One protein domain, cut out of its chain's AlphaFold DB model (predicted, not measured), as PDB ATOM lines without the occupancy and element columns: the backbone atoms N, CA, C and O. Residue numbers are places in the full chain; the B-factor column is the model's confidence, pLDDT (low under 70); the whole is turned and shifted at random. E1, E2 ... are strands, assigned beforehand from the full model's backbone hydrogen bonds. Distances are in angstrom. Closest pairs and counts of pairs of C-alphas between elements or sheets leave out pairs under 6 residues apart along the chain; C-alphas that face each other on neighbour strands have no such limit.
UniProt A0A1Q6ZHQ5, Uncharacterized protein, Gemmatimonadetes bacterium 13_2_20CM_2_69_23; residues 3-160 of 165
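Overview. This is residues 3 to 160 of the 165 residues of an uncharacterized protein of Gemmatimonadetes bacterium 13_2_20CM_2_69_23 (UniProt A0A1Q6ZHQ5). What shape do these atoms make? Two twisted sheets of five strands lie face to face as a sandwich, their strands running nearly the same line; they come together at the edges E10 and E7, while the other edges, E12 and E11, stay apart. A small two-strand sheet, E2 with E5, sits near one end of the sandwich. What is it built of? The printed part has 158 residues with no named helix and twelve named strands, E1 to E12 along the chain, in the class all strand; the sheet orders are E10 E9 E8 E1 E12, E7 E6 E4 E3 E11 and E2 E5, each antiparallel. How large is it? It is compact, with a radius of gyration of the C-alphas of 16.2 A and spans of 45 by 38 by 25 A.

Along the chain. Where do the first strands run? E1 is residues 3 to 7, with C-alpha 3 at (132.869, 231.585, 295.301), and E2 is residues 12 to 14. E3 is residues 19 to 26, 20.5 A long, and bends by 57 degrees at residue 22. E4 is residues 36 to 43, 21.1 A, and E5 is residues 53 to 55. What follows? E6 is residues 57 to 65, 24.6 A, and E7 is residues 70 to 79, also 24.6 A, with C-alpha 70 at (123.899, 211.960, 303.710) and a bend of 70 degrees at residue 75. E8 is residues 84 to 91, 23.3 A, and E9 is residues 100 to 106, 20.5 A. Which strands come last? E10 is residues 109 to 117, 20.3 A, and E11 is residues 130 to 137, 21.1 A. E12 is residues 153 to 159, 17.7 A, with C-alpha 159 at (132.579, 235.266, 300.314).

Arrangement. How is the sheet that holds E1 joined? Between E1 and E12, N 4 and O 156 are 2.8 A apart; E8 pairs with E1 over residues 84 to 86, where N 5 and O 84 are 2.9 A apart, and with E9 over residues 86 to 91, where N 89 and O 103 are 2.8 A apart. E9 and E10 are a hairpin, with N 104 and O 112 2.9 A apart; E8 E9 E10 is a meander, each strand the antiparallel neighbour of the one before. How is the other large sheet joined? N 23 of E3 and O 132 of E11 are 2.9 A apart, and in the hairpin E3 and E4, N 24 and O 38 are 2.7 A apart. N 59 of E6 and O 43 of E4 are 2.8 A apart, and in the hairpin E6 and E7, N 72 and O 62 are 2.8 A apart. How do the sheets face each other? Their facing parts are 9.2 A centre to centre, with 42 pairs of C-alphas within 10 A and strands at 10 degrees. The closest C-alphas of E7 and E10 are those of Thr 74 and Ile 111, 6.2 A; E11 and E12 are apart. Where does the small sheet join? E2 and E5 are antiparallel neighbours, with N 14 and O 53 2.8 A apart, and the closest C-alphas of E2 and E11 are those of Ala 14 and Trp 137, 6.8 A.

Size, cuts and confidence. How far does it reach? The two C-alphas farthest apart are those of Gly 96 and Arg 149, 46.9 A. Is the printed part whole, and which links are long? It has no cut; E10 to E11, with 12 residues between them, and E11 to E12, with 15, are long links. Where is confidence low? The mean pLDDT of the printed part is 91.8, and residues 30 to 34 and 140 to 143 are under 70.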
ATOM      1  N   PHE A   3     131.548 231.489 295.917       95.75
ATOM      2  CA  PHE A   3     132.869 231.585 295.301       95.75
ATOM      3  C   PHE A   3     132.795 231.189 293.826       95.75
ATOM      4  O   PHE A   3     131.843 230.534 293.391       95.75
ATOM      5  N   TRP A   4     133.808 231.578 293.063       97.69
ATOM      6  CA  TRP A   4     134.025 231.107 291.703       97.69
ATOM      7  C   TRP A   4     135.042 229.981 291.688       97.69
ATOM      8  O   TRP A   4     136.023 230.022 292.425       97.69
ATOM      9  N   ILE A   5     134.836 229.006 290.811       96.25
ATOM     10  CA  ILE A   5     135.761 227.898 290.584       96.25
ATOM     11  C   ILE A   5     135.959 227.669 289.086       96.25
ATOM     12  O   ILE A   5     135.024 227.804 288.294       96.25
ATOM     13  N   LYS A   6     137.186 227.324 288.689       97.06
ATOM     14  CA  LYS A   6     137.521 226.943 287.316       97.06
ATOM     15  C   LYS A   6     138.538 225.815 287.293       97.06
ATOM     16  O   LYS A   6     139.639 225.958 287.818       97.06
ATOM     17  N   PHE A   7     138.201 224.738 286.594       96.88
ATOM     18  CA  PHE A   7     139.169 223.737 286.150       96.88
ATOM     19  C   PHE A   7     139.837 224.252 284.871       96.88
ATOM     20  O   PHE A   7     139.148 224.622 283.917       96.88
ATOM     21  N   VAL A   8     141.163 224.370 284.865       98.00
ATOM     22  CA  VAL A   8     141.919 224.949 283.741       98.00
ATOM     23  C   VAL A   8     142.110 223.915 282.635       98.00
ATOM     24  O   VAL A   8     142.422 222.768 282.922       98.00
ATOM     25  N   GLY A   9     141.997 224.346 281.374       97.44
ATOM     26  CA  GLY A   9     142.205 223.501 280.195       97.44
ATOM     27  C   GLY A   9     140.898 223.148 279.489       97.44
ATOM     28  O   GLY A   9     139.894 223.837 279.653       97.44
ATOM     29  N   THR A  10     140.936 222.095 278.675       97.50
ATOM     30  CA  THR A  10     139.760 221.511 278.002       97.50
ATOM     31  C   THR A  10     139.292 220.217 278.662       97.50
ATOM     32  O   THR A  10     138.200 219.741 278.372       97.50
ATOM     33  N   ASP A  11     140.118 219.642 279.530       97.81
ATOM     34  CA  ASP A  11     139.871 218.408 280.258       97.81
ATOM     35  C   ASP A  11     140.583 218.445 281.624       97.81
ATOM     36  O   ASP A  11     141.412 219.316 281.890       97.81
ATOM     37  N   TYR A  12     140.236 217.513 282.507       96.94
ATOM     38  CA  TYR A  12     140.808 217.349 283.841       96.94
ATOM     39  C   TYR A  12     141.053 215.863 284.113       96.94
ATOM     40  O   TYR A  12     140.180 215.039 283.837       96.94
ATOM     41  N   GLU A  13     142.205 215.497 284.680       96.06
ATOM     42  CA  GLU A  13     142.391 214.146 285.213       96.06
ATOM     43  C   GLU A  13     141.721 214.076 286.586       96.06
ATOM     44  O   GLU A  13     142.253 214.583 287.572       96.06
ATOM     45  N   ALA A  14     140.555 213.436 286.662       94.31
ATOM     46  CA  ALA A  14     139.799 213.222 287.890       94.31
ATOM     47  C   ALA A  14     140.134 211.877 288.537       94.31
ATOM     48  O   ALA A  14     140.401 210.891 287.848       94.31
ATOM     49  N   TYR A  15     140.061 211.800 289.865       92.75
ATOM     50  CA  TYR A  15     140.106 210.512 290.542       92.75
ATOM     51  C   TYR A  15     138.796 209.760 290.251       92.75
ATOM     52  O   TYR A  15     137.733 210.357 290.446       92.75
ATOM     53  N   PRO A  16     138.816 208.467 289.854       90.94
ATOM     54  CA  PRO A  16     137.615 207.670 289.547       90.94
ATOM     55  C   PRO A  16     136.753 207.328 290.781       90.94
ATOM     56  O   PRO A  16     135.921 206.422 290.754       90.94
ATOM     57  N   GLY A  17     136.949 208.037 291.890       88.75
ATOM     58  CA  GLY A  17     136.144 207.985 293.100       88.75
ATOM     59  C   GLY A  17     135.797 209.402 293.544       88.75
ATOM     60  O   GLY A  17     135.278 210.177 292.752       88.75
ATOM     61  N   VAL A  18     136.052 209.726 294.811       88.06
ATOM     62  CA  VAL A  18     135.745 211.035 295.408       88.06
ATOM     63  C   VAL A  18     136.799 212.070 295.013       88.06
ATOM     64  O   VAL A  18     137.979 211.845 295.261       88.06
ATOM     65  N   ASN A  19     136.394 213.233 294.505       91.38
ATOM     66  CA  ASN A  19     137.263 214.416 294.488       91.38
ATOM     67  C   ASN A  19     136.642 215.440 295.439       91.38
ATOM     68  O   ASN A  19     135.549 215.940 295.176       91.38
ATOM     69  N   LYS A  20     137.294 215.698 296.579       90.12
ATOM     70  CA  LYS A  20     136.739 216.564 297.633       90.12
ATOM     71  C   LYS A  20     137.184 217.995 297.409       90.12
ATOM     72  O   LYS A  20     138.366 218.227 297.185       90.12
ATOM     73  N   PHE A  21     136.269 218.945 297.521       86.69
ATOM     74  CA  PHE A  21     136.595 220.364 297.428       86.69
ATOM     75  C   PHE A  21     136.105 221.096 298.671       86.69
ATOM     76  O   PHE A  21     134.987 221.604 298.722       86.69
ATOM     77  N   GLY A  22     136.986 221.130 299.671       87.50
ATOM     78  CA  GLY A  22     136.761 221.801 300.943       87.50
ATOM     79  C   GLY A  22     135.793 221.093 301.887       87.50
ATOM     80  O   GLY A  22     135.102 220.149 301.511       87.50
ATOM     81  N   PHE A  23     135.762 221.571 303.128       91.06
ATOM     82  CA  PHE A  23     134.954 221.020 304.211       91.06
ATOM     83  C   PHE A  23     134.217 222.120 304.968       91.06
ATOM     84  O   PHE A  23     134.758 223.194 305.215       91.06
ATOM     85  N   PHE A  24     132.992 221.825 305.382       93.56
ATOM     86  CA  PHE A  24     132.229 222.583 306.362       93.56
ATOM     87  C   PHE A  24     132.228 221.803 307.667       93.56
ATOM     88  O   PHE A  24     131.679 220.701 307.709       93.56
ATOM     89  N   GLY A  25     132.804 222.384 308.714       92.81
ATOM     90  CA  GLY A  25     132.783 221.806 310.050       92.81
ATOM     91  C   GLY A  25     131.525 222.208 310.808       92.81
ATOM     92  O   GLY A  25     131.210 223.398 310.934       92.81
ATOM     93  N   TYR A  26     130.810 221.216 311.322       93.94
ATOM     94  CA  TYR A  26     129.669 221.380 312.223       93.94
ATOM     95  C   TYR A  26     129.539 220.156 313.136       93.94
ATOM     96  O   TYR A  26     130.218 219.155 312.951       93.94
ATOM     97  N   GLY A  27     128.697 220.211 314.163       92.25
ATOM     98  CA  GLY A  27     128.421 219.054 315.019       92.25
ATOM     99  C   GLY A  27     129.662 218.467 315.696       92.25
ATOM    100  O   GLY A  27     129.806 217.251 315.770       92.25
ATOM    101  N   SER A  28     130.582 219.301 316.177       88.12
ATOM    102  CA  SER A  28     131.620 218.825 317.100       88.12
ATOM    103  C   SER A  28     131.064 218.688 318.524       88.12
ATOM    104  O   SER A  28     130.094 219.360 318.900       88.12
ATOM    105  N   GLY A  29     131.648 217.772 319.300       76.94
ATOM    106  CA  GLY A  29     131.406 217.643 320.739       76.94
ATOM    107  C   GLY A  29     132.203 218.666 321.564       76.94
ATOM    108  O   GLY A  29     132.729 219.643 321.039       76.94
ATOM    109  N   THR A  30     132.330 218.440 322.874       65.00
ATOM    110  CA  THR A  30     133.113 219.298 323.793       65.00
ATOM    111  C   THR A  30     134.625 219.008 323.792       65.00
ATOM    112  O   THR A  30     135.358 219.601 324.580       65.00
ATOM    113  N   GLY A  31     135.097 218.100 322.928       59.88
ATOM    114  CA  GLY A  31     136.505 217.720 322.763       59.88
ATOM    115  C   GLY A  31     137.046 218.009 321.356       59.88
ATOM    116  O   GLY A  31     136.341 218.557 320.514       59.88
ATOM    117  N   VAL A  32     138.306 217.636 321.109       50.09
ATOM    118  CA  VAL A  32     139.027 217.881 319.840       50.09
ATOM    119  C   VAL A  32     138.756 216.857 318.736       50.09
ATOM    120  O   VAL A  32     139.111 217.120 317.592       50.09
ATOM    121  N   ASP A  33     138.091 215.739 319.033       52.00
ATOM    122  CA  ASP A  33     137.921 214.655 318.069       52.00
ATOM    123  C   ASP A  33     136.440 214.405 317.753       52.00
ATOM    124  O   ASP A  33     135.603 214.312 318.653       52.00
ATOM    125  N   TYR A  34     136.157 214.260 316.455       59.25
ATOM    126  CA  TYR A  34     134.879 213.886 315.829       59.25
ATOM    127  C   TYR A  34     133.855 215.019 315.659       59.25
ATOM    128  O   TYR A  34     132.823 215.111 316.328       59.25
ATOM    129  N   SER A  35     134.140 215.878 314.684       83.06
ATOM    130  CA  SER A  35     133.149 216.740 314.051       83.06
ATOM    131  C   SER A  35     132.367 216.023 312.965       83.06
ATOM    132  O   SER A  35     132.834 215.042 312.397       83.06
ATOM    133  N   ASN A  36     131.193 216.540 312.621       91.94
ATOM    134  CA  ASN A  36     130.584 216.245 311.334       91.94
ATOM    135  C   ASN A  36     131.206 217.136 310.262       91.94
ATOM    136  O   ASN A  36     131.363 218.342 310.463       91.94
ATOM    137  N   ASP A  37     131.468 216.551 309.097       90.94
ATOM    138  CA  ASP A  37     131.942 217.313 307.947       90.94
ATOM    139  C   ASP A  37     130.924 217.240 306.820       90.94
ATOM    140  O   ASP A  37     130.345 216.185 306.539       90.94
ATOM    141  N   GLY A  38     130.713 218.376 306.169       94.69
ATOM    142  CA  GLY A  38     130.050 218.469 304.876       94.69
ATOM    143  C   GLY A  38     131.071 218.820 303.808       94.69
ATOM    144  O   GLY A  38     131.906 219.681 304.052       94.69
ATOM    145  N   PHE A  39     131.030 218.212 302.629       94.06
ATOM    146  CA  PHE A  39     131.953 218.565 301.546       94.06
ATOM    147  C   PHE A  39     131.313 218.441 300.172       94.06
ATOM    148  O   PHE A  39     130.402 217.638 299.957       94.06
ATOM    149  N   PHE A  40     131.823 219.233 299.229       93.50
ATOM    150  CA  PHE A  40     131.512 219.055 297.817       93.50
ATOM    151  C   PHE A  40     132.307 217.869 297.280       93.50
ATOM    152  O   PHE A  40     133.531 217.817 297.414       93.50
ATOM    153  N   ASP A  41     131.596 216.921 296.685       93.75
ATOM    154  CA  ASP A  41     132.152 215.736 296.048       93.75
ATOM    155  C   ASP A  41     131.921 215.839 294.538       93.75
ATOM    156  O   ASP A  41     130.787 215.820 294.056       93.75
ATOM    157  N   LEU A  42     133.018 216.005 293.803       93.56
ATOM    158  CA  LEU A  42     133.030 216.167 292.359       93.56
ATOM    159  C   LEU A  42     133.395 214.823 291.737       93.56
ATOM    160  O   LEU A  42     134.523 214.338 291.857       93.56
ATOM    161  N   ARG A  43     132.428 214.194 291.072       93.38
ATOM    162  CA  ARG A  43     132.579 212.831 290.558       93.38
ATOM    163  C   ARG A  43     132.752 212.810 289.047       93.38
ATOM    164  O   ARG A  43     131.882 213.339 288.355       93.38
ATOM    165  N   PRO A  44     133.775 212.134 288.500       94.62
ATOM    166  CA  PRO A  44     133.780 211.854 287.071       94.62
ATOM    167  C   PRO A  44     132.585 210.964 286.685       94.62
ATOM    168  O   PRO A  44     132.060 210.230 287.535       94.62
ATOM    169  N   PRO A  45     132.137 211.005 285.418       92.88
ATOM    170  CA  PRO A  45     131.113 210.090 284.916       92.88
ATOM    171  C   PRO A  45     131.548 208.623 285.011       92.88
ATOM    172  O   PRO A  45     130.777 207.769 285.444       92.88
ATOM    173  N   GLN A  46     132.798 208.333 284.646       90.75
ATOM    174  CA  GLN A  46     133.406 207.017 284.798       90.75
ATOM    175  C   GLN A  46     133.958 206.869 286.216       90.75
ATOM    176  O   GLN A  46     134.898 207.562 286.602       90.75
ATOM    177  N   GLN A  47     133.373 205.953 286.984       88.75
ATOM    178  CA  GLN A  47     133.790 205.646 288.351       88.75
ATOM    179  C   GLN A  47     134.362 204.229 288.453       88.75
ATOM    180  O   GLN A  47     134.017 203.347 287.668       88.75
ATOM    181  N   GLY A  48     135.192 204.007 289.470       84.56
ATOM    182  CA  GLY A  48     135.887 202.748 289.716       84.56
ATOM    183  C   GLY A  48     137.221 202.629 288.972       84.56
ATOM    184  O   GLY A  48     137.448 203.245 287.936       84.56
ATOM    185  N   GLY A  49     138.123 201.817 289.528       85.75
ATOM    186  CA  GLY A  49     139.490 201.646 289.033       85.75
ATOM    187  C   GLY A  49     140.538 202.365 289.886       85.75
ATOM    188  O   GLY A  49     140.220 203.026 290.869       85.75
ATOM    189  N   SER A  50     141.810 202.190 289.519       86.38
ATOM    190  CA  SER A  50     142.970 202.683 290.279       86.38
ATOM    191  C   SER A  50     143.747 203.804 289.580       86.38
ATOM    192  O   SER A  50     144.787 204.224 290.084       86.38
ATOM    193  N   ARG A  51     143.279 204.273 288.418       89.31
ATOM    194  CA  ARG A  51     143.927 205.311 287.602       89.31
ATOM    195  C   ARG A  51     142.994 206.491 287.388       89.31
ATOM    196  O   ARG A  51     141.785 206.294 287.327       89.31
ATOM    197  N   GLY A  52     143.569 207.682 287.242       92.25
ATOM    198  CA  GLY A  52     142.824 208.874 286.859       92.25
ATOM    199  C   GLY A  52     142.056 208.693 285.553       92.25
ATOM    200  O   GLY A  52     142.470 207.939 284.671       92.25
ATOM    201  N   VAL A  53     140.930 209.392 285.442       94.31
ATOM    202  CA  VAL A  53     140.098 209.441 284.238       94.31
ATOM    203  C   VAL A  53     140.091 210.860 283.691       94.31
ATOM    204  O   VAL A  53     139.876 211.814 284.435       94.31
ATOM    205  N   ILE A  54     140.355 211.000 282.392       96.62
ATOM    206  CA  ILE A  54     140.317 212.295 281.709       96.62
ATOM    207  C   ILE A  54     138.862 212.632 281.397       96.62
ATOM    208  O   ILE A  54     138.179 211.857 280.726       96.62
ATOM    209  N   VAL A  55     138.393 213.768 281.904       97.44
ATOM    210  CA  VAL A  55     137.003 214.213 281.774       97.44
ATOM    211  C   VAL A  55     136.930 215.667 281.333       97.44
ATOM    212  O   VAL A  55     137.801 216.463 281.661       97.44
ATOM    213  N   ASP A  56     135.863 216.030 280.634       97.88
ATOM    214  CA  ASP A  56     135.525 217.413 280.275       97.88
ATOM    215  C   ASP A  56     134.491 218.038 281.234       97.88
ATOM    216  O   ASP A  56     134.175 219.221 281.128       97.88
ATOM    217  N   HIS A  57     133.975 217.263 282.193       97.31
ATOM    218  CA  HIS A  57     133.091 217.733 283.254       97.31
ATOM    219  C   HIS A  57     133.124 216.818 284.485       97.31
ATOM    220  O   HIS A  57     133.491 215.643 284.414       97.31
ATOM    221  N   LEU A  58     132.675 217.350 285.621       95.94
ATOM    222  CA  LEU A  58     132.469 216.596 286.861       95.94
ATOM    223  C   LEU A  58     131.012 216.721 287.317       95.94
ATOM    224  O   LEU A  58     130.413 217.786 287.214       95.94
ATOM    225  N   ASN A  59     130.440 215.647 287.847       96.19
ATOM    226  CA  ASN A  59     129.110 215.639 288.454       96.19
ATOM    227  C   ASN A  59     129.169 216.203 289.872       96.19
ATOM    228  O   ASN A  59     130.072 215.853 290.635       96.19
ATOM    229  N   LEU A  60     128.183 217.018 290.240       95.06
ATOM    230  CA  LEU A  60     128.152 217.683 291.538       95.06
ATOM    231  C   LEU A  60     127.346 216.926 292.581       95.06
ATOM    232  O   LEU A  60     126.160 216.626 292.394       95.06
ATOM    233  N   GLN A  61     127.996 216.669 293.714       94.94
ATOM    234  CA  GLN A  61     127.392 216.062 294.887       94.94
ATOM    235  C   GLN A  61     127.793 216.811 296.158       94.94
ATOM    236  O   GLN A  61     128.820 217.487 296.215       94.94
ATOM    237  N   PHE A  62     126.977 216.659 297.194       95.62
ATOM    238  CA  PHE A  62     127.305 217.069 298.552       95.62
ATOM    239  C   PHE A  62     127.226 215.852 299.469       95.62
ATOM    240  O   PHE A  62     126.260 215.086 299.411       95.62
ATOM    241  N   GLN A  63     128.246 215.674 300.296       95.38
ATOM    242  CA  GLN A  63     128.371 214.545 301.210       95.38
ATOM    243  C   GLN A  63     128.432 215.054 302.644       95.38
ATOM    244  O   GLN A  63     129.106 216.045 302.918       95.38
ATOM    245  N   GLN A  64     127.765 214.351 303.551       95.56
ATOM    246  CA  GLN A  64     127.944 214.482 304.992       95.56
ATOM    247  C   GLN A  64     128.566 213.193 305.540       95.56
ATOM    248  O   GLN A  64     128.166 212.104 305.120       95.56
ATOM    249  N   GLN A  65     129.515 213.317 306.468       91.69
ATOM    250  CA  GLN A  65     130.212 212.187 307.095       91.69
ATOM    251  C   GLN A  65     130.307 212.325 308.628       91.69
ATOM    252  O   GLN A  65     130.057 213.398 309.185       91.69
ATOM    253  N   ASN A  66     130.734 211.233 309.275       92.50
ATOM    254  CA  ASN A  66     130.900 211.030 310.723       92.50
ATOM    255  C   ASN A  66     129.586 210.716 311.466       92.50
ATOM    256  O   ASN A  66     128.996 209.670 311.204       92.50
ATOM    257  N   HIS A  67     129.126 211.554 312.403       91.88
ATOM    258  CA  HIS A  67     127.905 211.285 313.190       91.88
ATOM    259  C   HIS A  67     126.609 211.592 312.430       91.88
ATOM    260  O   HIS A  67     125.511 211.312 312.919       91.88
ATOM    261  N   VAL A  68     126.728 212.149 311.227       93.62
ATOM    262  CA  VAL A  68     125.656 212.245 310.238       93.62
ATOM    263  C   VAL A  68     126.144 211.657 308.919       93.62
ATOM    264  O   VAL A  68     127.316 211.770 308.569       93.62
ATOM    265  N   THR A  69     125.224 211.071 308.156       94.38
ATOM    266  CA  THR A  69     125.524 210.517 306.834       94.38
ATOM    267  C   THR A  69     124.430 210.926 305.872       94.38
ATOM    268  O   THR A  69     123.257 210.618 306.084       94.38
ATOM    269  N   ARG A  70     124.812 211.612 304.796       95.31
ATOM    270  CA  ARG A  70     123.899 211.960 303.710       95.31
ATOM    271  C   ARG A  70     124.679 212.154 302.426       95.31
ATOM    272  O   ARG A  70     125.701 212.828 302.426       95.31
ATOM    273  N   GLN A  71     124.130 211.634 301.340       95.62
ATOM    274  CA  GLN A  71     124.596 211.901 299.992       95.62
ATOM    275  C   GLN A  71     123.500 212.637 299.228       95.62
ATOM    276  O   GLN A  71     122.369 212.161 299.129       95.62
ATOM    277  N   ILE A  72     123.840 213.797 298.680       95.81
ATOM    278  CA  ILE A  72     122.976 214.578 297.799       95.81
ATOM    279  C   ILE A  72     123.620 214.573 296.421       95.81
ATOM    280  O   ILE A  72     124.665 215.187 296.218       95.81
ATOM    281  N   VAL A  73     122.998 213.865 295.482       95.06
ATOM    282  CA  VAL A  73     123.436 213.808 294.085       95.06
ATOM    283  C   VAL A  73     122.586 214.771 293.274       95.06
ATOM    284  O   VAL A  73     121.366 214.620 293.214       95.06
ATOM    285  N   THR A  74     123.218 215.764 292.657       96.12
ATOM    286  CA  THR A  74     122.518 216.709 291.782       96.12
ATOM    287  C   THR A  74     122.517 216.202 290.337       96.12
ATOM    288  O   THR A  74     123.253 215.283 289.980       96.12
ATOM    289  N   ARG A  75     121.696 216.818 289.479       95.81
ATOM    290  CA  ARG A  75     121.789 216.646 288.016       95.81
ATOM    291  C   ARG A  75     122.783 217.618 287.371       95.81
ATOM    292  O   ARG A  75     122.926 217.608 286.153       95.81
ATOM    293  N   ALA A  76     123.396 218.492 288.166       96.00
ATOM    294  CA  ALA A  76     124.304 219.508 287.677       96.00
ATOM    295  C   ALA A  76     125.706 218.934 287.491       96.00
ATOM    296  O   ALA A  76     126.174 218.078 288.251       96.00
ATOM    297  N   THR A  77     126.380 219.458 286.480       95.94
ATOM    298  CA  THR A  77     127.782 219.190 286.205       95.94
ATOM    299  C   THR A  77     128.548 220.500 286.205       95.94
ATOM    300  O   THR A  77     127.974 221.560 285.952       95.94
ATOM    301  N   ILE A  78     129.846 220.430 286.470       95.06
ATOM    302  CA  ILE A  78     130.782 221.527 286.258       95.06
ATOM    303  C   ILE A  78     131.644 221.210 285.028       95.06
ATOM    304  O   ILE A  78     132.507 220.331 285.101       95.06
ATOM    305  N   PRO A  79     131.391 221.862 283.880       97.00
ATOM    306  CA  PRO A  79     132.276 221.800 282.723       97.00
ATOM    307  C   PRO A  79     133.700 222.278 283.042       97.00
ATOM    308  O   PRO A  79     133.911 223.226 283.799       97.00
ATOM    309  N   VAL A  80     134.693 221.647 282.422       98.12
ATOM    310  CA  VAL A  80     136.090 222.089 282.467       98.12
ATOM    311  C   VAL A  80     136.297 223.273 281.514       98.12
ATOM    312  O   VAL A  80     135.637 223.399 280.484       98.12
ATOM    313  N   GLY A  81     137.209 224.181 281.864       98.25
ATOM    314  CA  GLY A  81     137.631 225.297 281.015       98.25
ATOM    315  C   GLY A  81     136.874 226.606 281.230       98.25
ATOM    316  O   GLY A  81     137.354 227.663 280.802       98.25
ATOM    317  N   SER A  82     135.766 226.580 281.971       97.69
ATOM    318  CA  SER A  82     134.934 227.755 282.255       97.69
ATOM    319  C   SER A  82     134.903 228.097 283.745       97.69
ATOM    320  O   SER A  82     135.143 227.251 284.604       97.69
ATOM    321  N   TRP A  83     134.663 229.375 284.044       98.38
ATOM    322  CA  TRP A  83     134.386 229.823 285.406       98.38
ATOM    323  C   TRP A  83     132.934 229.521 285.753       98.38
ATOM    324  O   TRP A  83     132.044 229.878 284.985       98.38
ATOM    325  N   HIS A  84     132.719 228.924 286.921       97.69
ATOM    326  CA  HIS A  84     131.400 228.640 287.468       97.69
ATOM    327  C   HIS A  84     131.259 229.272 288.848       97.69
ATOM    328  O   HIS A  84     132.169 229.169 289.677       97.69
ATOM    329  N   ARG A  85     130.127 229.931 289.103       97.50
ATOM    330  CA  ARG A  85     129.821 230.504 290.418       97.50
ATOM    331  C   ARG A  85     129.040 229.499 291.236       97.50
ATOM    332  O   ARG A  85     127.955 229.092 290.828       97.50
ATOM    333  N   TRP A  86     129.539 229.151 292.412       95.44
ATOM    334  CA  TRP A  86     128.796 228.361 293.386       95.44
ATOM    335  C   TRP A  86     128.301 229.234 294.524       95.44
ATOM    336  O   TRP A  86     129.003 230.117 295.017       95.44
ATOM    337  N   GLU A  87     127.080 228.959 294.961       97.06
ATOM    338  CA  GLU A  87     126.474 229.599 296.122       97.06
ATOM    339  C   GLU A  87     125.813 228.549 296.982       97.06
ATOM    340  O   GLU A  87     125.041 227.735 296.490       97.06
ATOM    341  N   VAL A  88     126.116 228.558 298.272       96.31
ATOM    342  CA  VAL A  88     125.629 227.561 299.218       96.31
ATOM    343  C   VAL A  88     125.094 228.274 300.448       96.31
ATOM    344  O   VAL A  88     125.785 229.091 301.068       96.31
ATOM    345  N   VAL A  89     123.854 227.956 300.802       97.31
ATOM    346  CA  VAL A  89     123.186 228.407 302.023       97.31
ATOM    347  C   VAL A  89     122.913 227.187 302.884       97.31
ATOM    348  O   VAL A  89     122.288 226.227 302.436       97.31
ATOM    349  N   MET A  90     123.375 227.247 304.129       96.94
ATOM    350  CA  MET A  90     123.198 226.189 305.114       96.94
ATOM    351  C   MET A  90     122.551 226.775 306.364       96.94
ATOM    352  O   MET A  90     122.945 227.847 306.825       96.94
ATOM    353  N   LYS A  91     121.560 226.079 306.918       97.06
ATOM    354  CA  LYS A  91     120.915 226.429 308.188       97.06
ATOM    355  C   LYS A  91     120.957 225.219 309.106       97.06
ATOM    356  O   LYS A  91     120.512 224.147 308.707       97.06
ATOM    357  N   LEU A  92     121.433 225.412 310.335       96.12
ATOM    358  CA  LEU A  92     121.398 224.371 311.358       96.12
ATOM    359  C   LEU A  92     119.973 223.876 311.593       96.12
ATOM    360  O   LEU A  92     119.013 224.648 311.550       96.12
ATOM    361  N   ASN A  93     119.873 222.593 311.909       97.25
ATOM    362  CA  ASN A  93     118.662 222.018 312.454       97.25
ATOM    363  C   ASN A  93     118.489 222.355 313.948       97.25
ATOM    364  O   ASN A  93     119.423 222.781 314.641       97.25
ATOM    365  N   ASP A  94     117.275 222.173 314.453       96.62
ATOM    366  CA  ASP A  94     116.995 222.095 315.884       96.62
ATOM    367  C   ASP A  94     117.424 220.720 316.417       96.62
ATOM    368  O   ASP A  94     117.385 219.711 315.706       96.62
ATOM    369  N   LEU A  95     117.868 220.661 317.677       94.56
ATOM    370  CA  LEU A  95     118.299 219.395 318.271       94.56
ATOM    371  C   LEU A  95     117.135 218.399 318.309       94.56
ATOM    372  O   LEU A  95     116.064 218.700 318.828       94.56
ATOM    373  N   GLY A  96     117.363 217.204 317.759       94.38
ATOM    374  CA  GLY A  96     116.357 216.142 317.681       94.38
ATOM    375  C   GLY A  96     115.369 216.263 316.514       94.38
ATOM    376  O   GLY A  96     114.537 215.373 316.359       94.38
ATOM    377  N   ALA A  97     115.470 217.299 315.672       97.06
ATOM    378  CA  ALA A  97     114.626 217.468 314.489       97.06
ATOM    379  C   ALA A  97     115.474 217.592 313.210       97.06
ATOM    380  O   ALA A  97     116.447 218.343 313.205       97.06
ATOM    381  N   PRO A  98     115.127 216.912 312.105       96.75
ATOM    382  CA  PRO A  98     115.790 217.087 310.815       96.75
ATOM    383  C   PRO A  98     115.141 218.252 310.055       96.75
ATOM    384  O   PRO A  98     114.384 218.035 309.120       96.75
ATOM    385  N   ASN A  99     115.357 219.493 310.491       98.06
ATOM    386  CA  ASN A  99     114.756 220.694 309.883       98.06
ATOM    387  C   ASN A  99     115.794 221.753 309.460       98.06
ATOM    388  O   ASN A  99     115.479 222.940 309.317       98.06
ATOM    389  N   GLY A 100     117.048 221.332 309.294       97.81
ATOM    390  CA  GLY A 100     118.100 222.156 308.716       97.81
ATOM    391  C   GLY A 100     117.906 222.325 307.214       97.81
ATOM    392  O   GLY A 100     117.183 221.568 306.566       97.81
ATOM    393  N   VAL A 101     118.568 223.332 306.652       98.12
ATOM    394  CA  VAL A 101     118.446 223.682 305.232       98.12
ATOM    395  C   VAL A 101     119.790 223.530 304.545       98.12
ATOM    396  O   VAL A 101     120.778 224.044 305.061       98.12
ATOM    397  N   LEU A 102     119.800 222.911 303.366       98.00
ATOM    398  CA  LEU A 102     120.857 223.039 302.367       98.00
ATOM    399  C   LEU A 102     120.233 223.559 301.078       98.00
ATOM    400  O   LEU A 102     119.381 222.898 300.488       98.00
ATOM    401  N   ARG A 103     120.719 224.700 300.604       98.50
ATOM    402  CA  ARG A 103     120.462 225.163 299.246       98.50
ATOM    403  C   ARG A 103     121.764 225.417 298.529       98.50
ATOM    404  O   ARG A 103     122.673 226.013 299.104       98.50
ATOM    405  N   TRP A 104     121.838 224.972 297.287       97.94
ATOM    406  CA  TRP A 104     123.026 225.100 296.462       97.94
ATOM    407  C   TRP A 104     122.632 225.563 295.070       97.94
ATOM    408  O   TRP A 104     121.748 224.976 294.446       97.94
ATOM    409  N   TRP A 105     123.305 226.601 294.592       98.38
ATOM    410  CA  TRP A 105     123.204 227.102 293.237       98.38
ATOM    411  C   TRP A 105     124.537 226.972 292.505       98.38
ATOM    412  O   TRP A 105     125.600 227.181 293.095       98.38
ATOM    413  N   GLN A 106     124.451 226.692 291.208       97.69
ATOM    414  CA  GLN A 106     125.537 226.873 290.252       97.69
ATOM    415  C   GLN A 106     125.078 227.865 289.184       97.69
ATOM    416  O   GLN A 106     124.001 227.701 288.615       97.69
ATOM    417  N   ASP A 107     125.883 228.892 288.924       97.88
ATOM    418  CA  ASP A 107     125.625 229.921 287.909       97.88
ATOM    419  C   ASP A 107     124.232 230.563 288.046       97.88
ATOM    420  O   ASP A 107     123.545 230.856 287.070       97.88
ATOM    421  N   GLY A 108     123.787 230.753 289.295       98.00
ATOM    422  CA  GLY A 108     122.473 231.309 289.632       98.00
ATOM    423  C   GLY A 108     121.299 230.325 289.529       98.00
ATOM    424  O   GLY A 108     120.182 230.675 289.909       98.00
ATOM    425  N   VAL A 109     121.519 229.086 289.081       98.25
ATOM    426  CA  VAL A 109     120.493 228.036 288.998       98.25
ATOM    427  C   VAL A 109     120.508 227.194 290.270       98.25
ATOM    428  O   VAL A 109     121.557 226.696 290.663       98.25
ATOM    429  N   LEU A 110     119.349 227.006 290.908       98.44
ATOM    430  CA  LEU A 110     119.195 226.161 292.099       98.44
ATOM    431  C   LEU A 110     119.335 224.679 291.714       98.44
ATOM    432  O   LEU A 110     118.505 224.153 290.975       98.44
ATOM    433  N   ILE A 111     120.376 224.011 292.216       98.06
ATOM    434  CA  ILE A 111     120.717 222.613 291.890       98.06
ATOM    435  C   ILE A 111     120.447 221.636 293.040       98.06
ATOM    436  O   ILE A 111     120.359 220.428 292.809       98.06
ATOM    437  N   ALA A 112     120.278 222.143 294.264       97.94
ATOM    438  CA  ALA A 112     119.798 221.388 295.418       97.94
ATOM    439  C   ALA A 112     118.996 222.299 296.360       97.94
ATOM    440  O   ALA A 112     119.442 223.407 296.655       97.94
ATOM    441  N   ASP A 113     117.852 221.820 296.854       98.38
ATOM    442  CA  ASP A 113     117.005 222.501 297.844       98.38
ATOM    443  C   ASP A 113     116.420 221.463 298.801       98.38
ATOM    444  O   ASP A 113     115.519 220.703 298.450       98.38
ATOM    445  N   TYR A 114     116.994 221.391 299.996       98.38
ATOM    446  CA  TYR A 114     116.607 220.448 301.032       98.38
ATOM    447  C   TYR A 114     116.334 221.205 302.322       98.38
ATOM    448  O   TYR A 114     117.142 222.027 302.749       98.38
ATOM    449  N   SER A 115     115.206 220.900 302.956       98.25
ATOM    450  CA  SER A 115     114.777 221.489 304.231       98.25
ATOM    451  C   SER A 115     114.672 220.458 305.357       98.25
ATOM    452  O   SER A 115     114.026 220.712 306.371       98.25
ATOM    453  N   ASP A 116     115.264 219.283 305.147       97.94
ATOM    454  CA  ASP A 116     115.235 218.127 306.039       97.94
ATOM    455  C   ASP A 116     116.653 217.676 306.446       97.94
ATOM    456  O   ASP A 116     116.939 216.488 306.602       97.94
ATOM    457  N   VAL A 117     117.599 218.617 306.529       98.06
ATOM    458  CA  VAL A 117     119.018 218.309 306.754       98.06
ATOM    459  C   VAL A 117     119.333 218.255 308.244       98.06
ATOM    460  O   VAL A 117     118.961 219.156 308.992       98.06
ATOM    461  N   THR A 118     120.074 217.234 308.673       97.19
ATOM    462  CA  THR A 118     120.634 217.149 310.029       97.19
ATOM    463  C   THR A 118     122.119 217.490 309.977       97.19
ATOM    464  O   THR A 118     122.894 216.833 309.284       97.19
ATOM    465  N   TYR A 119     122.518 218.520 310.717       96.06
ATOM    466  CA  TYR A 119     123.903 218.958 310.901       96.06
ATOM    467  C   TYR A 119     124.407 218.639 312.312       96.06
ATOM    468  O   TYR A 119     125.541 218.199 312.483       96.06
ATOM    469  N   VAL A 120     123.555 218.830 313.321       94.38
ATOM    470  CA  VAL A 120     123.863 218.595 314.739       94.38
ATOM    471  C   VAL A 120     122.962 217.511 315.324       94.38
ATOM    472  O   VAL A 120     121.783 217.404 314.971       94.38
ATOM    473  N   THR A 121     123.510 216.721 316.243       93.06
ATOM    474  CA  THR A 121     122.830 215.613 316.935       93.06
ATOM    475  C   THR A 121     123.033 215.731 318.454       93.06
ATOM    476  O   THR A 121     123.889 216.500 318.906       93.06
ATOM    477  N   PRO A 122     122.258 215.008 319.288       89.62
ATOM    478  CA  PRO A 122     122.564 214.908 320.714       89.62
ATOM    479  C   PRO A 122     123.990 214.371 320.927       89.62
ATOM    480  O   PRO A 122     124.313 213.289 320.448       89.62
ATOM    481  N   GLY A 123     124.838 215.135 321.623       88.06
ATOM    482  CA  GLY A 123     126.265 214.825 321.830       88.06
ATOM    483  C   GLY A 123     127.233 215.560 320.890       88.06
ATOM    484  O   GLY A 123     128.409 215.693 321.215       88.06
ATOM    485  N   ASN A 124     126.726 216.121 319.790       91.56
ATOM    486  CA  ASN A 124     127.484 216.804 318.740       91.56
ATOM    487  C   ASN A 124     126.766 218.111 318.376       91.56
ATOM    488  O   ASN A 124     126.122 218.230 317.328       91.56
ATOM    489  N   THR A 125     126.785 219.066 319.305       91.31
ATOM    490  CA  THR A 125     125.860 220.211 319.306       91.31
ATOM    491  C   THR A 125     126.476 221.520 318.830       91.31
ATOM    492  O   THR A 125     125.732 222.477 318.603       91.31
ATOM    493  N   ASN A 126     127.800 221.593 318.661       90.31
ATOM    494  CA  ASN A 126     128.437 222.806 318.158       90.31
ATOM    495  C   ASN A 126     127.953 223.100 316.733       90.31
ATOM    496  O   ASN A 126     127.883 222.208 315.888       90.31
ATOM    497  N   GLY A 127     127.592 224.357 316.477       91.50
ATOM    498  CA  GLY A 127     127.109 224.803 315.172       91.50
ATOM    499  C   GLY A 127     128.196 224.811 314.094       91.50
ATOM    500  O   GLY A 127     129.247 224.201 314.250       91.50
ATOM    501  N   PHE A 128     127.959 225.532 312.997       92.31
ATOM    502  CA  PHE A 128     129.000 225.762 311.992       92.31
ATOM    503  C   PHE A 128     130.191 226.494 312.625       92.31
ATOM    504  O   PHE A 128     130.007 227.580 313.175       92.31
ATOM    505  N   TYR A 129     131.386 225.910 312.554       89.75
ATOM    506  CA  TYR A 129     132.588 226.473 313.187       89.75
ATOM    507  C   TYR A 129     133.787 226.592 312.237       89.75
ATOM    508  O   TYR A 129     134.736 227.305 312.555       89.75
ATOM    509  N   SER A 130     133.765 225.933 311.073       89.56
ATOM    510  CA  SER A 130     134.828 226.072 310.078       89.56
ATOM    511  C   SER A 130     134.319 225.954 308.647       89.56
ATOM    512  O   SER A 130     133.341 225.266 308.346       89.56
ATOM    513  N   TYR A 131     135.044 226.625 307.759       90.75
ATOM    514  CA  TYR A 131     135.130 226.273 306.355       90.75
ATOM    515  C   TYR A 131     136.607 226.123 306.006       90.75
ATOM    516  O   TYR A 131     137.400 227.024 306.280       90.75
ATOM    517  N   GLU A 132     136.967 224.994 305.416       90.75
ATOM    518  CA  GLU A 132     138.313 224.710 304.941       90.75
ATOM    519  C   GLU A 132     138.295 224.593 303.418       90.75
ATOM    520  O   GLU A 132     137.519 223.816 302.864       90.75
ATOM    521  N   TRP A 133     139.166 225.333 302.730       88.38
ATOM    522  CA  TRP A 133     139.437 225.103 301.312       88.38
ATOM    523  C   TRP A 133     140.603 224.124 301.173       88.38
ATOM    524  O   TRP A 133     141.768 224.509 301.261       88.38
ATOM    525  N   ALA A 134     140.268 222.857 300.947       87.44
ATOM    526  CA  ALA A 134     141.227 221.775 300.786       87.44
ATOM    527  C   ALA A 134     140.798 220.887 299.604       87.44
ATOM    528  O   ALA A 134     139.963 219.993 299.768       87.44
ATOM    529  N   PRO A 135     141.267 221.184 298.379       89.50
ATOM    530  CA  PRO A 135     140.991 220.353 297.216       89.50
ATOM    531  C   PRO A 135     141.814 219.060 297.268       89.50
ATOM    532  O   PRO A 135     143.043 219.094 297.317       89.50
ATOM    533  N   TYR A 136     141.136 217.916 297.206       89.06
ATOM    534  CA  TYR A 136     141.744 216.590 297.157       89.06
ATOM    535  C   TYR A 136     141.416 215.885 295.846       89.06
ATOM    536  O   TYR A 136     140.249 215.688 295.494       89.06
ATOM    537  N   TRP A 137     142.467 215.424 295.171       90.44
ATOM    538  CA  TRP A 137     142.363 214.435 294.110       90.44
ATOM    539  C   TRP A 137     142.348 213.041 294.738       90.44
ATOM    540  O   TRP A 137     143.388 212.492 295.101       90.44
ATOM    541  N   GLY A 138     141.157 212.487 294.929       82.44
ATOM    542  CA  GLY A 138     140.997 211.215 295.620       82.44
ATOM    543  C   GLY A 138     140.939 211.308 297.139       82.44
ATOM    544  O   GLY A 138     140.731 212.360 297.740       82.44
ATOM    545  N   GLY A 139     141.065 210.140 297.762       70.88
ATOM    546  CA  GLY A 139     140.968 209.944 299.202       70.88
ATOM    547  C   GLY A 139     140.463 208.537 299.512       70.88
ATOM    548  O   GLY A 139     139.459 208.104 298.953       70.88
ATOM    549  N   GLY A 140     141.170 207.827 300.395       62.47
ATOM    550  CA  GLY A 140     140.770 206.509 300.892       62.47
ATOM    551  C   GLY A 140     140.951 205.349 299.905       62.47
ATOM    552  O   GLY A 140     139.975 204.868 299.342       62.47
ATOM    553  N   SER A 141     142.184 204.867 299.714       58.62
ATOM    554  CA  SER A 141     142.538 203.434 299.589       58.62
ATOM    555  C   SER A 141     144.012 203.244 299.194       58.62
ATOM    556  O   SER A 141     144.617 204.068 298.514       58.62
ATOM    557  N   SER A 142     144.615 202.144 299.651       60.59
ATOM    558  CA  SER A 142     145.923 201.664 299.194       60.59
ATOM    559  C   SER A 142     145.812 201.035 297.798       60.59
ATOM    560  O   SER A 142     144.866 200.295 297.546       60.59
ATOM    561  N   GLY A 143     146.796 201.261 296.919       67.69
ATOM    562  CA  GLY A 143     146.847 200.656 295.573       67.69
ATOM    563  C   GLY A 143     146.415 201.571 294.419       67.69
ATOM    564  O   GLY A 143     146.197 201.096 293.304       67.69
ATOM    565  N   MET A 144     146.298 202.876 294.671       72.94
ATOM    566  CA  MET A 144     145.984 203.893 293.664       72.94
ATOM    567  C   MET A 144     147.242 204.375 292.927       72.94
ATOM    568  O   MET A 144     148.307 204.524 293.525       72.94
ATOM    569  N   SER A 145     147.104 204.649 291.629       83.38
ATOM    570  CA  SER A 145     148.141 205.312 290.830       83.38
ATOM    571  C   SER A 145     148.121 206.817 291.100       83.38
ATOM    572  O   SER A 145     147.051 207.399 291.280       83.38
ATOM    573  N   ALA A 146     149.297 207.445 291.110       86.38
ATOM    574  CA  ALA A 146     149.406 208.900 291.145       86.38
ATOM    575  C   ALA A 146     148.753 209.530 289.903       86.38
ATOM    576  O   ALA A 146     148.613 208.857 288.874       86.38
ATOM    577  N   LYS A 147     148.401 210.822 289.990       90.38
ATOM    578  CA  LYS A 147     148.072 211.609 288.793       90.38
ATOM    579  C   LYS A 147     149.188 211.479 287.768       90.38
ATOM    580  O   LYS A 147     150.368 211.428 288.116       90.38
ATOM    581  N   THR A 148     148.793 211.423 286.509       94.19
ATOM    582  CA  THR A 148     149.690 211.260 285.367       94.19
ATOM    583  C   THR A 148     150.012 212.582 284.685       94.19
ATOM    584  O   THR A 148     150.949 212.631 283.887       94.19
ATOM    585  N   ARG A 149     149.283 213.656 285.015       95.25
ATOM    586  CA  ARG A 149     149.546 215.004 284.516       95.25
ATOM    587  C   ARG A 149     149.251 216.095 285.542       95.25
ATOM    588  O   ARG A 149     148.515 215.898 286.514       95.25
ATOM    589  N   ASP A 150     149.791 217.269 285.254       96.25
ATOM    590  CA  ASP A 150     149.439 218.494 285.954       96.25
ATOM    591  C   ASP A 150     148.038 218.942 285.526       96.25
ATOM    592  O   ASP A 150     147.717 218.990 284.340       96.25
ATOM    593  N   ASP A 151     147.213 219.313 286.500       96.12
ATOM    594  CA  ASP A 151     145.997 220.082 286.259       96.12
ATOM    595  C   ASP A 151     145.902 221.175 287.320       96.12
ATOM    596  O   ASP A 151     146.386 221.017 288.445       96.12
ATOM    597  N   TYR A 152     145.205 222.255 286.986       95.88
ATOM    598  CA  TYR A 152     145.060 223.407 287.863       95.88
ATOM    599  C   TYR A 152     143.587 223.683 288.131       95.88
ATOM    600  O   TYR A 152     142.751 223.637 287.225       95.88
ATOM    601  N   VAL A 153     143.279 224.008 289.385       95.00
ATOM    602  CA  VAL A 153     141.966 224.507 289.791       95.00
ATOM    603  C   VAL A 153     142.153 225.897 290.371       95.00
ATOM    604  O   VAL A 153     142.958 226.094 291.280       95.00
ATOM    605  N   LEU A 154     141.422 226.857 289.821       95.88
ATOM    606  CA  LEU A 154     141.415 228.239 290.271       95.88
ATOM    607  C   LEU A 154     140.171 228.486 291.117       95.88
ATOM    608  O   LEU A 154     139.103 227.940 290.834       95.88
ATOM    609  N   THR A 155     140.319 229.337 292.124       94.94
ATOM    610  CA  THR A 155     139.219 229.884 292.917       94.94
ATOM    611  C   THR A 155     139.326 231.401 292.934       94.94
ATOM    612  O   THR A 155     140.436 231.935 292.891       94.94
ATOM    613  N   ASP A 156     138.191 232.090 292.958       96.62
ATOM    614  CA  ASP A 156     138.143 233.548 293.062       96.62
ATOM    615  C   ASP A 156     136.898 234.010 293.838       96.62
ATOM    616  O   ASP A 156     135.898 233.296 293.938       96.62
ATOM    617  N   GLN A 157     136.971 235.216 294.400       96.12
ATOM    618  CA  GLN A 157     135.895 235.919 295.109       96.12
ATOM    619  C   GLN A 157     135.169 235.061 296.161       96.12
ATOM    620  O   GLN A 157     133.939 234.997 296.192       96.12
ATOM    621  N   LEU A 158     135.926 234.407 297.047       93.94
ATOM    622  CA  LEU A 158     135.346 233.703 298.190       93.94
ATOM    623  C   LEU A 158     134.689 234.699 299.156       93.94
ATOM    624  O   LEU A 158     135.347 235.552 299.750       93.94
ATOM    625  N   TYR A 159     133.389 234.530 299.356       94.94
ATOM    626  CA  TYR A 159     132.579 235.266 300.314       94.94
ATOM    627  C   TYR A 159     131.875 234.303 301.273       94.94
ATOM    628  O   TYR A 159     131.112 233.420 300.866       94.94
ATOM    629  N   ILE A 160     132.085 234.499 302.573       94.25
ATOM    630  CA  ILE A 160     131.411 233.756 303.639       94.25
ATOM    631  C   ILE A 160     130.718 234.764 304.544       94.25
ATOM    632  O   ILE A 160     131.329 235.713 305.029       94.25
TER     633      ILE A 160